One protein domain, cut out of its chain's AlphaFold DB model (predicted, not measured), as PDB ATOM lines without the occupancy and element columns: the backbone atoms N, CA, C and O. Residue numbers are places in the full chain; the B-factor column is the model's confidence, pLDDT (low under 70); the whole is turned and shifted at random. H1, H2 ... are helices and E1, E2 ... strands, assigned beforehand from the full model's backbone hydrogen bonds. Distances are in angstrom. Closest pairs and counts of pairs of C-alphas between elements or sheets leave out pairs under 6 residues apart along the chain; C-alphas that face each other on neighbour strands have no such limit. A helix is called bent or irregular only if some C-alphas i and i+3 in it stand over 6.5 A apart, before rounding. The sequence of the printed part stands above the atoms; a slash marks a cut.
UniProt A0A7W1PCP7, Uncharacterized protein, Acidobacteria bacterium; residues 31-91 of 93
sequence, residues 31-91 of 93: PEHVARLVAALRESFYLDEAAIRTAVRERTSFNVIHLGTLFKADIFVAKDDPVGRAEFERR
ATOM      1  N   PRO A  31     188.257 175.483 109.318       78.06
ATOM      2  CA  PRO A  31     189.438 176.090 108.701       78.06
ATOM      3  C   PRO A  31     190.766 175.631 109.323       78.06
ATOM      4  O   PRO A  31     191.744 175.449 108.595       78.06
ATOM      5  N   GLU A  32     190.799 175.365 110.636       81.56
ATOM      6  CA  GLU A  32     191.983 174.830 111.329       81.56
ATOM      7  C   GLU A  32     192.414 173.442 110.820       81.56
ATOM      8  O   GLU A  32     193.601 173.112 110.823       81.56
ATOM      9  N   HIS A  33     191.473 172.620 110.344       81.25
ATOM     10  CA  HIS A  33     191.757 171.265 109.864       81.25
ATOM     11  C   HIS A  33     192.407 171.245 108.472       81.25
ATOM     12  O   HIS A  33     193.033 170.246 108.112       81.25
ATOM     13  N   VAL A  34     192.299 172.332 107.695       85.19
ATOM     14  CA  VAL A  34     192.733 172.362 106.288       85.19
ATOM     15  C   VAL A  34     194.232 172.118 106.141       85.19
ATOM     16  O   VAL A  34     194.630 171.283 105.334       85.19
ATOM     17  N   ALA A  35     195.069 172.769 106.954       84.44
ATOM     18  CA  ALA A  35     196.522 172.598 106.877       84.44
ATOM     19  C   ALA A  35     196.949 171.141 107.140       84.44
ATOM     20  O   ALA A  35     197.818 170.608 106.449       84.44
ATOM     21  N   ARG A  36     196.294 170.465 108.096       82.94
ATOM     22  CA  ARG A  36     196.543 169.050 108.408       82.94
ATOM     23  C   ARG A  36     196.057 168.119 107.294       82.94
ATOM     24  O   ARG A  36     196.743 167.152 106.984       82.94
ATOM     25  N   LEU A  37     194.900 168.410 106.695       82.75
ATOM     26  CA  LEU A  37     194.354 167.648 105.569       82.75
ATOM     27  C   LEU A  37     195.265 167.740 104.336       82.75
ATOM     28  O   LEU A  37     195.622 166.718 103.757       82.75
ATOM     29  N   VAL A  38     195.686 168.955 103.979       86.19
ATOM     30  CA  VAL A  38     196.614 169.213 102.870       86.19
ATOM     31  C   VAL A  38     197.940 168.491 103.095       86.19
ATOM     32  O   VAL A  38     198.406 167.789 102.200       86.19
ATOM     33  N   ALA A  39     198.516 168.588 104.298       86.94
ATOM     34  CA  ALA A  39     199.754 167.894 104.644       86.94
ATOM     35  C   ALA A  39     199.647 166.361 104.536       86.94
ATOM     36  O   ALA A  39     200.615 165.727 104.134       86.94
ATOM     37  N   ALA A  40     198.487 165.776 104.851       84.94
ATOM     38  CA  ALA A  40     198.265 164.332 104.775       84.94
ATOM     39  C   ALA A  40     197.983 163.805 103.354       84.94
ATOM     40  O   ALA A  40     198.213 162.628 103.095       84.94
ATOM     41  N   LEU A  41     197.464 164.638 102.442       84.25
ATOM     42  CA  LEU A  41     197.059 164.205 101.096       84.25
ATOM     43  C   LEU A  41     198.065 164.565  99.990       84.25
ATOM     44  O   LEU A  41     198.149 163.840  99.001       84.25
ATOM     45  N   ARG A  42     198.854 165.636 100.159       88.06
ATOM     46  CA  ARG A  42     199.773 166.198  99.141       88.06
ATOM     47  C   ARG A  42     200.820 165.239  98.558       88.06
ATOM     48  O   ARG A  42     201.414 165.562  97.536       88.06
ATOM     49  N   GLU A  43     201.106 164.117  99.217       88.06
ATOM     50  CA  GLU A  43     202.100 163.138  98.749       88.06
ATOM     51  C   GLU A  43     201.528 162.155  97.719       88.06
ATOM     52  O   GLU A  43     202.267 161.643  96.883       88.06
ATOM     53  N   SER A  44     200.216 161.900  97.751       85.88
ATOM     54  CA  SER A  44     199.547 160.939  96.856       85.88
ATOM     55  C   SER A  44     198.458 161.574  95.991       85.88
ATOM     56  O   SER A  44     198.057 160.988  94.987       85.88
ATOM     57  N   PHE A  45     197.984 162.770  96.345       89.75
ATOM     58  CA  PHE A  45     196.911 163.476  95.654       89.75
ATOM     59  C   PHE A  45     197.353 164.863  95.192       89.75
ATOM     60  O   PHE A  45     197.898 165.653  95.963       89.75
ATOM     61  N   TYR A  46     197.015 165.189  93.946       89.75
ATOM     62  CA  TYR A  46     196.876 166.567  93.505       89.75
ATOM     63  C   TYR A  46     195.681 167.208  94.218       89.75
ATOM     64  O   TYR A  46     194.601 166.614  94.316       89.75
ATOM     65  N   LEU A  47     195.894 168.424  94.707       91.31
ATOM     66  CA  LEU A  47     194.932 169.218  95.455       91.31
ATOM     67  C   LEU A  47     195.236 170.708  95.270       91.31
ATOM     68  O   LEU A  47     196.376 171.084  94.997       91.31
ATOM     69  N   ASP A  48     194.226 171.550  95.467       92.88
ATOM     70  CA  ASP A  48     194.369 173.005  95.536       92.88
ATOM     71  C   ASP A  48     194.001 173.465  96.955       92.88
ATOM     72  O   ASP A  48     192.844 173.404  97.373       92.88
ATOM     73  N   GLU A  49     194.995 173.918  97.721       90.50
ATOM     74  CA  GLU A  49     194.787 174.397  99.089       90.50
ATOM     75  C   GLU A  49     193.878 175.639  99.152       90.50
ATOM     76  O   GLU A  49     193.089 175.766 100.090       90.50
ATOM     77  N   ALA A  50     193.936 176.542  98.170       91.56
ATOM     78  CA  ALA A  50     193.086 177.730  98.135       91.56
ATOM     79  C   ALA A  50     191.624 177.358  97.836       91.56
ATOM     80  O   ALA A  50     190.710 177.903  98.469       91.56
ATOM     81  N   ALA A  51     191.403 176.381  96.949       90.12
ATOM     82  CA  ALA A  51     190.087 175.796  96.705       90.12
ATOM     83  C   ALA A  51     189.547 175.077  97.954       90.12
ATOM     84  O   ALA A  51     188.415 175.340  98.356       90.12
ATOM     85  N   ILE A  52     190.359 174.256  98.636       89.75
ATOM     86  CA  ILE A  52     189.966 173.582  99.889       89.75
ATOM     87  C   ILE A  52     189.594 174.607 100.970       89.75
ATOM     88  O   ILE A  52     188.530 174.504 101.580       89.75
ATOM     89  N   ARG A  53     190.433 175.627 101.202       89.88
ATOM     90  CA  ARG A  53     190.159 176.699 102.182       89.88
ATOM     91  C   ARG A  53     188.863 177.440 101.866       89.88
ATOM     92  O   ARG A  53     188.122 177.791 102.782       89.88
ATOM     93  N   THR A  54     188.589 177.664 100.585       90.25
ATOM     94  CA  THR A  54     187.362 178.307 100.107       90.25
ATOM     95  C   THR A  54     186.143 177.420 100.321       90.25
ATOM     96  O   THR A  54     185.194 177.861 100.965       90.25
ATOM     97  N   ALA A  55     186.204 176.147  99.933       89.06
ATOM     98  CA  ALA A  55     185.113 175.201 100.135       89.06
ATOM     99  C   ALA A  55     184.787 174.957 101.618       89.06
ATOM    100  O   ALA A  55     183.619 174.847 101.989       89.06
ATOM    101  N   VAL A  56     185.803 174.944 102.489       87.25
ATOM    102  CA  VAL A  56     185.630 174.836 103.947       87.25
ATOM    103  C   VAL A  56     185.009 176.096 104.553       87.25
ATOM    104  O   VAL A  56     184.131 175.990 105.408       87.25
ATOM    105  N   ARG A  57     185.403 177.287 104.086       87.25
ATOM    106  CA  ARG A  57     184.807 178.566 104.509       87.25
ATOM    107  C   ARG A  57     183.347 178.696 104.066       87.25
ATOM    108  O   ARG A  57     182.509 179.114 104.855       87.25
ATOM    109  N   GLU A  58     183.051 178.343 102.819       88.81
ATOM    110  CA  GLU A  58     181.742 178.562 102.179       88.81
ATOM    111  C   GLU A  58     180.789 177.362 102.312       88.81
ATOM    112  O   GLU A  58     179.638 177.431 101.881       88.81
ATOM    113  N   ARG A  59     181.247 176.271 102.945       84.06
ATOM    114  CA  ARG A  59     180.517 174.999 103.108       84.06
ATOM    115  C   ARG A  59     180.008 174.449 101.764       84.06
ATOM    116  O   ARG A  59     178.844 174.063 101.623       84.06
ATOM    117  N   THR A  60     180.901 174.457 100.774       87.44
ATOM    118  CA  THR A  60     180.701 173.906  99.423       87.44
ATOM    119  C   THR A  60     181.531 172.622  99.255       87.44
ATOM    120  O   THR A  60     181.738 171.894 100.229       87.44
ATOM    121  N   SER A  61     181.968 172.284  98.042       85.81
ATOM    122  CA  SER A  61     182.780 171.097  97.757       85.81
ATOM    123  C   SER A  61     184.097 171.446  97.071       85.81
ATOM    124  O   SER A  61     184.254 172.506  96.469       85.81
ATOM    125  N   PHE A  62     185.052 170.527  97.169       88.50
ATOM    126  CA  PHE A  62     186.330 170.555  96.467       88.50
ATOM    127  C   PHE A  62     186.661 169.147  95.970       88.50
ATOM    128  O   PHE A  62     186.093 168.172  96.456       88.50
ATOM    129  N   ASN A  63     187.589 169.022  95.025       88.38
ATOM    130  CA  ASN A  63     188.065 167.718  94.566       88.38
ATOM    131  C   ASN A  63     189.539 167.489  94.918       88.38
ATOM    132  O   ASN A  63     190.285 168.422  95.214       88.38
ATOM    133  N   VAL A  64     189.927 166.218  94.901       88.00
ATOM    134  CA  VAL A  64     191.315 165.752  94.965       88.00
ATOM    135  C   VAL A  64     191.510 164.663  93.912       88.00
ATOM    136  O   VAL A  64     190.583 163.902  93.629       88.00
ATOM    137  N   ILE A  65     192.698 164.586  93.312       87.00
ATOM    138  CA  ILE A  65     192.999 163.626  92.238       87.00
ATOM    139  C   ILE A  65     194.210 162.791  92.639       87.00
ATOM    140  O   ILE A  65     195.305 163.322  92.798       87.00
ATOM    141  N   HIS A  66     194.034 161.482  92.799       86.19
ATOM    142  CA  HIS A  66     195.116 160.566  93.138       86.19
ATOM    143  C   HIS A  66     196.122 160.469  91.984       86.19
ATOM    144  O   HIS A  66     195.775 160.036  90.885       86.19
ATOM    145  N   LEU A  67     197.379 160.836  92.229       83.88
ATOM    146  CA  LEU A  67     198.410 160.953  91.193       83.88
ATOM    147  C   LEU A  67     198.759 159.603  90.550       83.88
ATOM    148  O   LEU A  67     199.002 159.543  89.349       83.88
ATOM    149  N   GLY A  68     198.747 158.516  91.329       84.31
ATOM    150  CA  GLY A  68     199.136 157.186  90.846       84.31
ATOM    151  C   GLY A  68     198.087 156.469  89.988       84.31
ATOM    152  O   GLY A  68     198.423 155.507  89.306       84.31
ATOM    153  N   THR A  69     196.821 156.901  90.020       83.50
ATOM    154  CA  THR A  69     195.712 156.242  89.290       83.50
ATOM    155  C   THR A  69     194.821 157.208  88.509       83.50
ATOM    156  O   THR A  69     193.877 156.766  87.862       83.50
ATOM    157  N   LEU A  70     195.086 158.518  88.592       84.44
ATOM    158  CA  LEU A  70     194.235 159.607  88.088       84.44
ATOM    159  C   LEU A  70     192.788 159.573  88.624       84.44
ATOM    160  O   LEU A  70     191.888 160.196  88.062       84.44
ATOM    161  N   PHE A  71     192.557 158.867  89.734       82.88
ATOM    162  CA  PHE A  71     191.246 158.756  90.363       82.88
ATOM    163  C   PHE A  71     190.847 160.076  91.036       82.88
ATOM    164  O   PHE A  71     191.546 160.554  91.930       82.88
ATOM    165  N   LYS A  72     189.712 160.644  90.628       82.69
ATOM    166  CA  LYS A  72     189.126 161.857  91.213       82.69
ATOM    167  C   LYS A  72     188.144 161.490  92.330       82.69
ATOM    168  O   LYS A  72     187.300 160.618  92.145       82.69
ATOM    169  N   ALA A  73     188.234 162.191  93.456       80.44
ATOM    170  CA  ALA A  73     187.245 162.159  94.531       80.44
ATOM    171  C   ALA A  73     186.735 163.575  94.823       80.44
ATOM    172  O   ALA A  73     187.508 164.536  94.774       80.44
ATOM    173  N   ASP A  74     185.455 163.694  95.172       80.44
ATOM    174  CA  ASP A  74     184.793 164.966  95.460       80.44
ATOM    175  C   ASP A  74     184.363 164.993  96.926       80.44
ATOM    176  O   ASP A  74     183.614 164.146  97.406       80.44
ATOM    177  N   ILE A  75     184.873 165.974  97.659       81.50
ATOM    178  CA  ILE A  75     184.682 166.113  99.096       81.50
ATOM    179  C   ILE A  75     183.727 167.277  99.329       81.50
ATOM    180  O   ILE A  75     183.984 168.409  98.916       81.50
ATOM    181  N   PHE A  76     182.617 167.001 100.005       80.38
ATOM    182  CA  PHE A  76     181.590 167.986 100.326       80.38
ATOM    183  C   PHE A  76     181.717 168.386 101.797       80.38
ATOM    184  O   PHE A  76     181.740 167.543 102.696       80.38
ATOM    185  N   VAL A  77     181.802 169.682 102.076       83.31
ATOM    186  CA  VAL A  77     181.921 170.170 103.450       83.31
ATOM    187  C   VAL A  77     180.534 170.210 104.083       83.31
ATOM    188  O   VAL A  77     179.611 170.828 103.553       83.31
ATOM    189  N   ALA A  78     180.376 169.547 105.230       76.69
ATOM    190  CA  ALA A  78     179.101 169.512 105.940       76.69
ATOM    191  C   ALA A  78     178.650 170.929 106.339       76.69
ATOM    192  O   ALA A  78     179.422 171.695 106.922       76.69
ATOM    193  N   LYS A  79     177.389 171.276 106.068       67.25
ATOM    194  CA  LYS A  79     176.748 172.483 106.610       67.25
ATOM    195  C   LYS A  79     176.317 172.208 108.054       67.25
ATOM    196  O   LYS A  79     175.691 171.180 108.300       67.25
ATOM    197  N   ASP A  80     176.603 173.123 108.983       58.91
ATOM    198  CA  ASP A  80     176.121 173.071 110.382       58.91
ATOM    199  C   ASP A  80     174.634 173.469 110.498       58.91
ATOM    200  O   ASP A  80     174.227 174.241 111.361       58.91
ATOM    201  N   ASP A  81     173.815 172.955 109.586       49.72
ATOM    202  CA  ASP A  81     172.384 173.221 109.512       49.72
ATOM    203  C   ASP A  81     171.624 171.953 109.947       49.72
ATOM    204  O   ASP A  81     171.924 170.871 109.423       49.72
ATOM    205  N   PRO A  82     170.645 172.031 110.872       46.41
ATOM    206  CA  PRO A  82     169.783 170.902 111.229       46.41
ATOM    207  C   PRO A  82     169.174 170.166 110.024       46.41
ATOM    208  O   PRO A  82     168.992 168.949 110.087       46.41
ATOM    209  N   VAL A  83     168.919 170.868 108.912       45.44
ATOM    210  CA  VAL A  83     168.388 170.286 107.666       45.44
ATOM    211  C   VAL A  83     169.435 169.441 106.923       45.44
ATOM    212  O   VAL A  83     169.091 168.457 106.268       45.44
ATOM    213  N   GLY A  84     170.729 169.747 107.077       46.56
ATOM    214  CA  GLY A  84     171.831 169.037 106.416       46.56
ATOM    215  C   GLY A  84     171.962 167.559 106.804       46.56
ATOM    216  O   GLY A  84     172.543 166.782 106.047       46.56
ATOM    217  N   ARG A  85     171.385 167.140 107.942       45.06
ATOM    218  CA  ARG A  85     171.290 165.718 108.318       45.06
ATOM    219  C   ARG A  85     170.285 164.937 107.465       45.06
ATOM    220  O   ARG A  85     170.546 163.778 107.166       45.06
ATOM    221  N   ALA A  86     169.172 165.552 107.060       44.09
ATOM    222  CA  ALA A  86     168.088 164.863 106.353       44.09
ATOM    223  C   ALA A  86     168.423 164.577 104.878       44.09
ATOM    224  O   ALA A  86     168.069 163.529 104.340       44.09
ATOM    225  N   GLU A  87     169.171 165.471 104.225       45.84
ATOM    226  CA  GLU A  87     169.633 165.265 102.843       45.84
ATOM    227  C   GLU A  87     170.679 164.140 102.720       45.84
ATOM    228  O   GLU A  87     170.926 163.639 101.622       45.84
ATOM    229  N   PHE A  88     171.257 163.691 103.840       44.97
ATOM    230  CA  PHE A  88     172.182 162.558 103.872       44.97
ATOM    231  C   PHE A  88     171.489 161.199 103.729       44.97
ATOM    232  O   PHE A  88     172.014 160.304 103.068       44.97
ATOM    233  N   GLU A  89     170.299 161.050 104.310       45.94
ATOM    234  CA  GLU A  89     169.523 159.803 104.253       45.94
ATOM    235  C   GLU A  89     168.874 159.595 102.874       45.94
ATOM    236  O   GLU A  89     168.647 158.466 102.446       45.94
ATOM    237  N   ARG A  90     168.641 160.677 102.119       45.59
ATOM    238  CA  ARG A  90     167.980 160.642 100.801       45.59
ATOM    239  C   ARG A  90     168.837 160.154  99.632       45.59
ATOM    240  O   ARG A  90     168.298 159.977  98.546       45.59
ATOM    241  N   ARG A  91     170.141 159.935  99.820       44.81
ATOM    242  CA  ARG A  91     171.061 159.468  98.758       44.81
ATOM    243  C   ARG A  91     171.419 157.976  98.853       44.81
ATOM    244  O   ARG A  91     172.434 157.562  98.302       44.81
TER     245      ARG A  91
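This is residues 31 to 91 of the 93 residues of an uncharacterized protein of Acidobacteria bacterium (UniProt A0A7W1PCP7). A two-stranded hairpin, E1 and E2, and a helical hairpin, H1 and H2, make a small body in which H2 packs on the strands while H1 packs on H2 and stays off the strands. A short terminal helix, H3, sticks out from this body: residues 81 to 91, of which 82 to 89 belong to H3, stand free. The printed part has 61 residues with three named helices and two named strands, in the order H1, H2, E1, E2, H3; the sheet, E1 - E2, is antiparallel and the class is mixed, helices and strands. The whole is only just loose, close to compact, with a radius of gyration of the C-alphas of 13.0 A and spans of 37 by 26 by 15 A.

E1, residues 61 to 66, and E2, residues 72 to 77, form a hairpin of antiparallel neighbours, with 151 degrees between their directions. N 62 and O 75 are 2.9 A apart and N 75 and O 62 are 2.8 A apart, both within hydrogen-bond range. Residues 45 to 46 pair antiparallel with residues 65 to 66 of E1. H2, residues 49 to 58, has 5 pairs of C-alphas within 8 A of E1, the closest those of Ala 55 and Ser 61 at 5.3 A. Its closest C-alphas to E2 are those of Val 56 and Val 77, 6.0 A apart. H1, residues 31 to 41, touches H2, with the C-alphas of Pro 31 and Val 56 closest at 6.2 A. H1 and H2 form a helical hairpin, running opposite ways at a tilt of 36 degrees, only just steep. H1 is apart from E1 and E2. H3, residues 82 to 89, is apart from H1, H2 and E1. Every O i to N i+4 pair of H2 is within hydrogen-bond range, against 5 of 7 in H1 and 0 of 4 in H3, where 3 of 5 O i to N i+3 pairs are within range.

E1 is 16.9 A long and begins with C-alpha 61 at (182.780, 171.097, 97.757); E2 is 16.5 A long. H1 is 16.0 A long from C-alpha 31 at (189.438, 176.090, 108.701), and is irregular, but only just: C-alphas 32 and 35 are 6.7 A apart. H2 measures 14.0 A. H3 measures 13.1 A and ends with C-alpha 89 at (169.523, 159.803, 104.253).

The two C-alphas farthest apart are those of Gly 68 and Pro 82, at 38.3 A. Without the free stretch, the body of 50 residues spans 34 by 18 by 15 A. The printed part has no cut. The link from H1 to H2 is short, the other links are tight, and no link is long. The mean pLDDT of the printed part is 77.9; residues 79 to 91 are under 70.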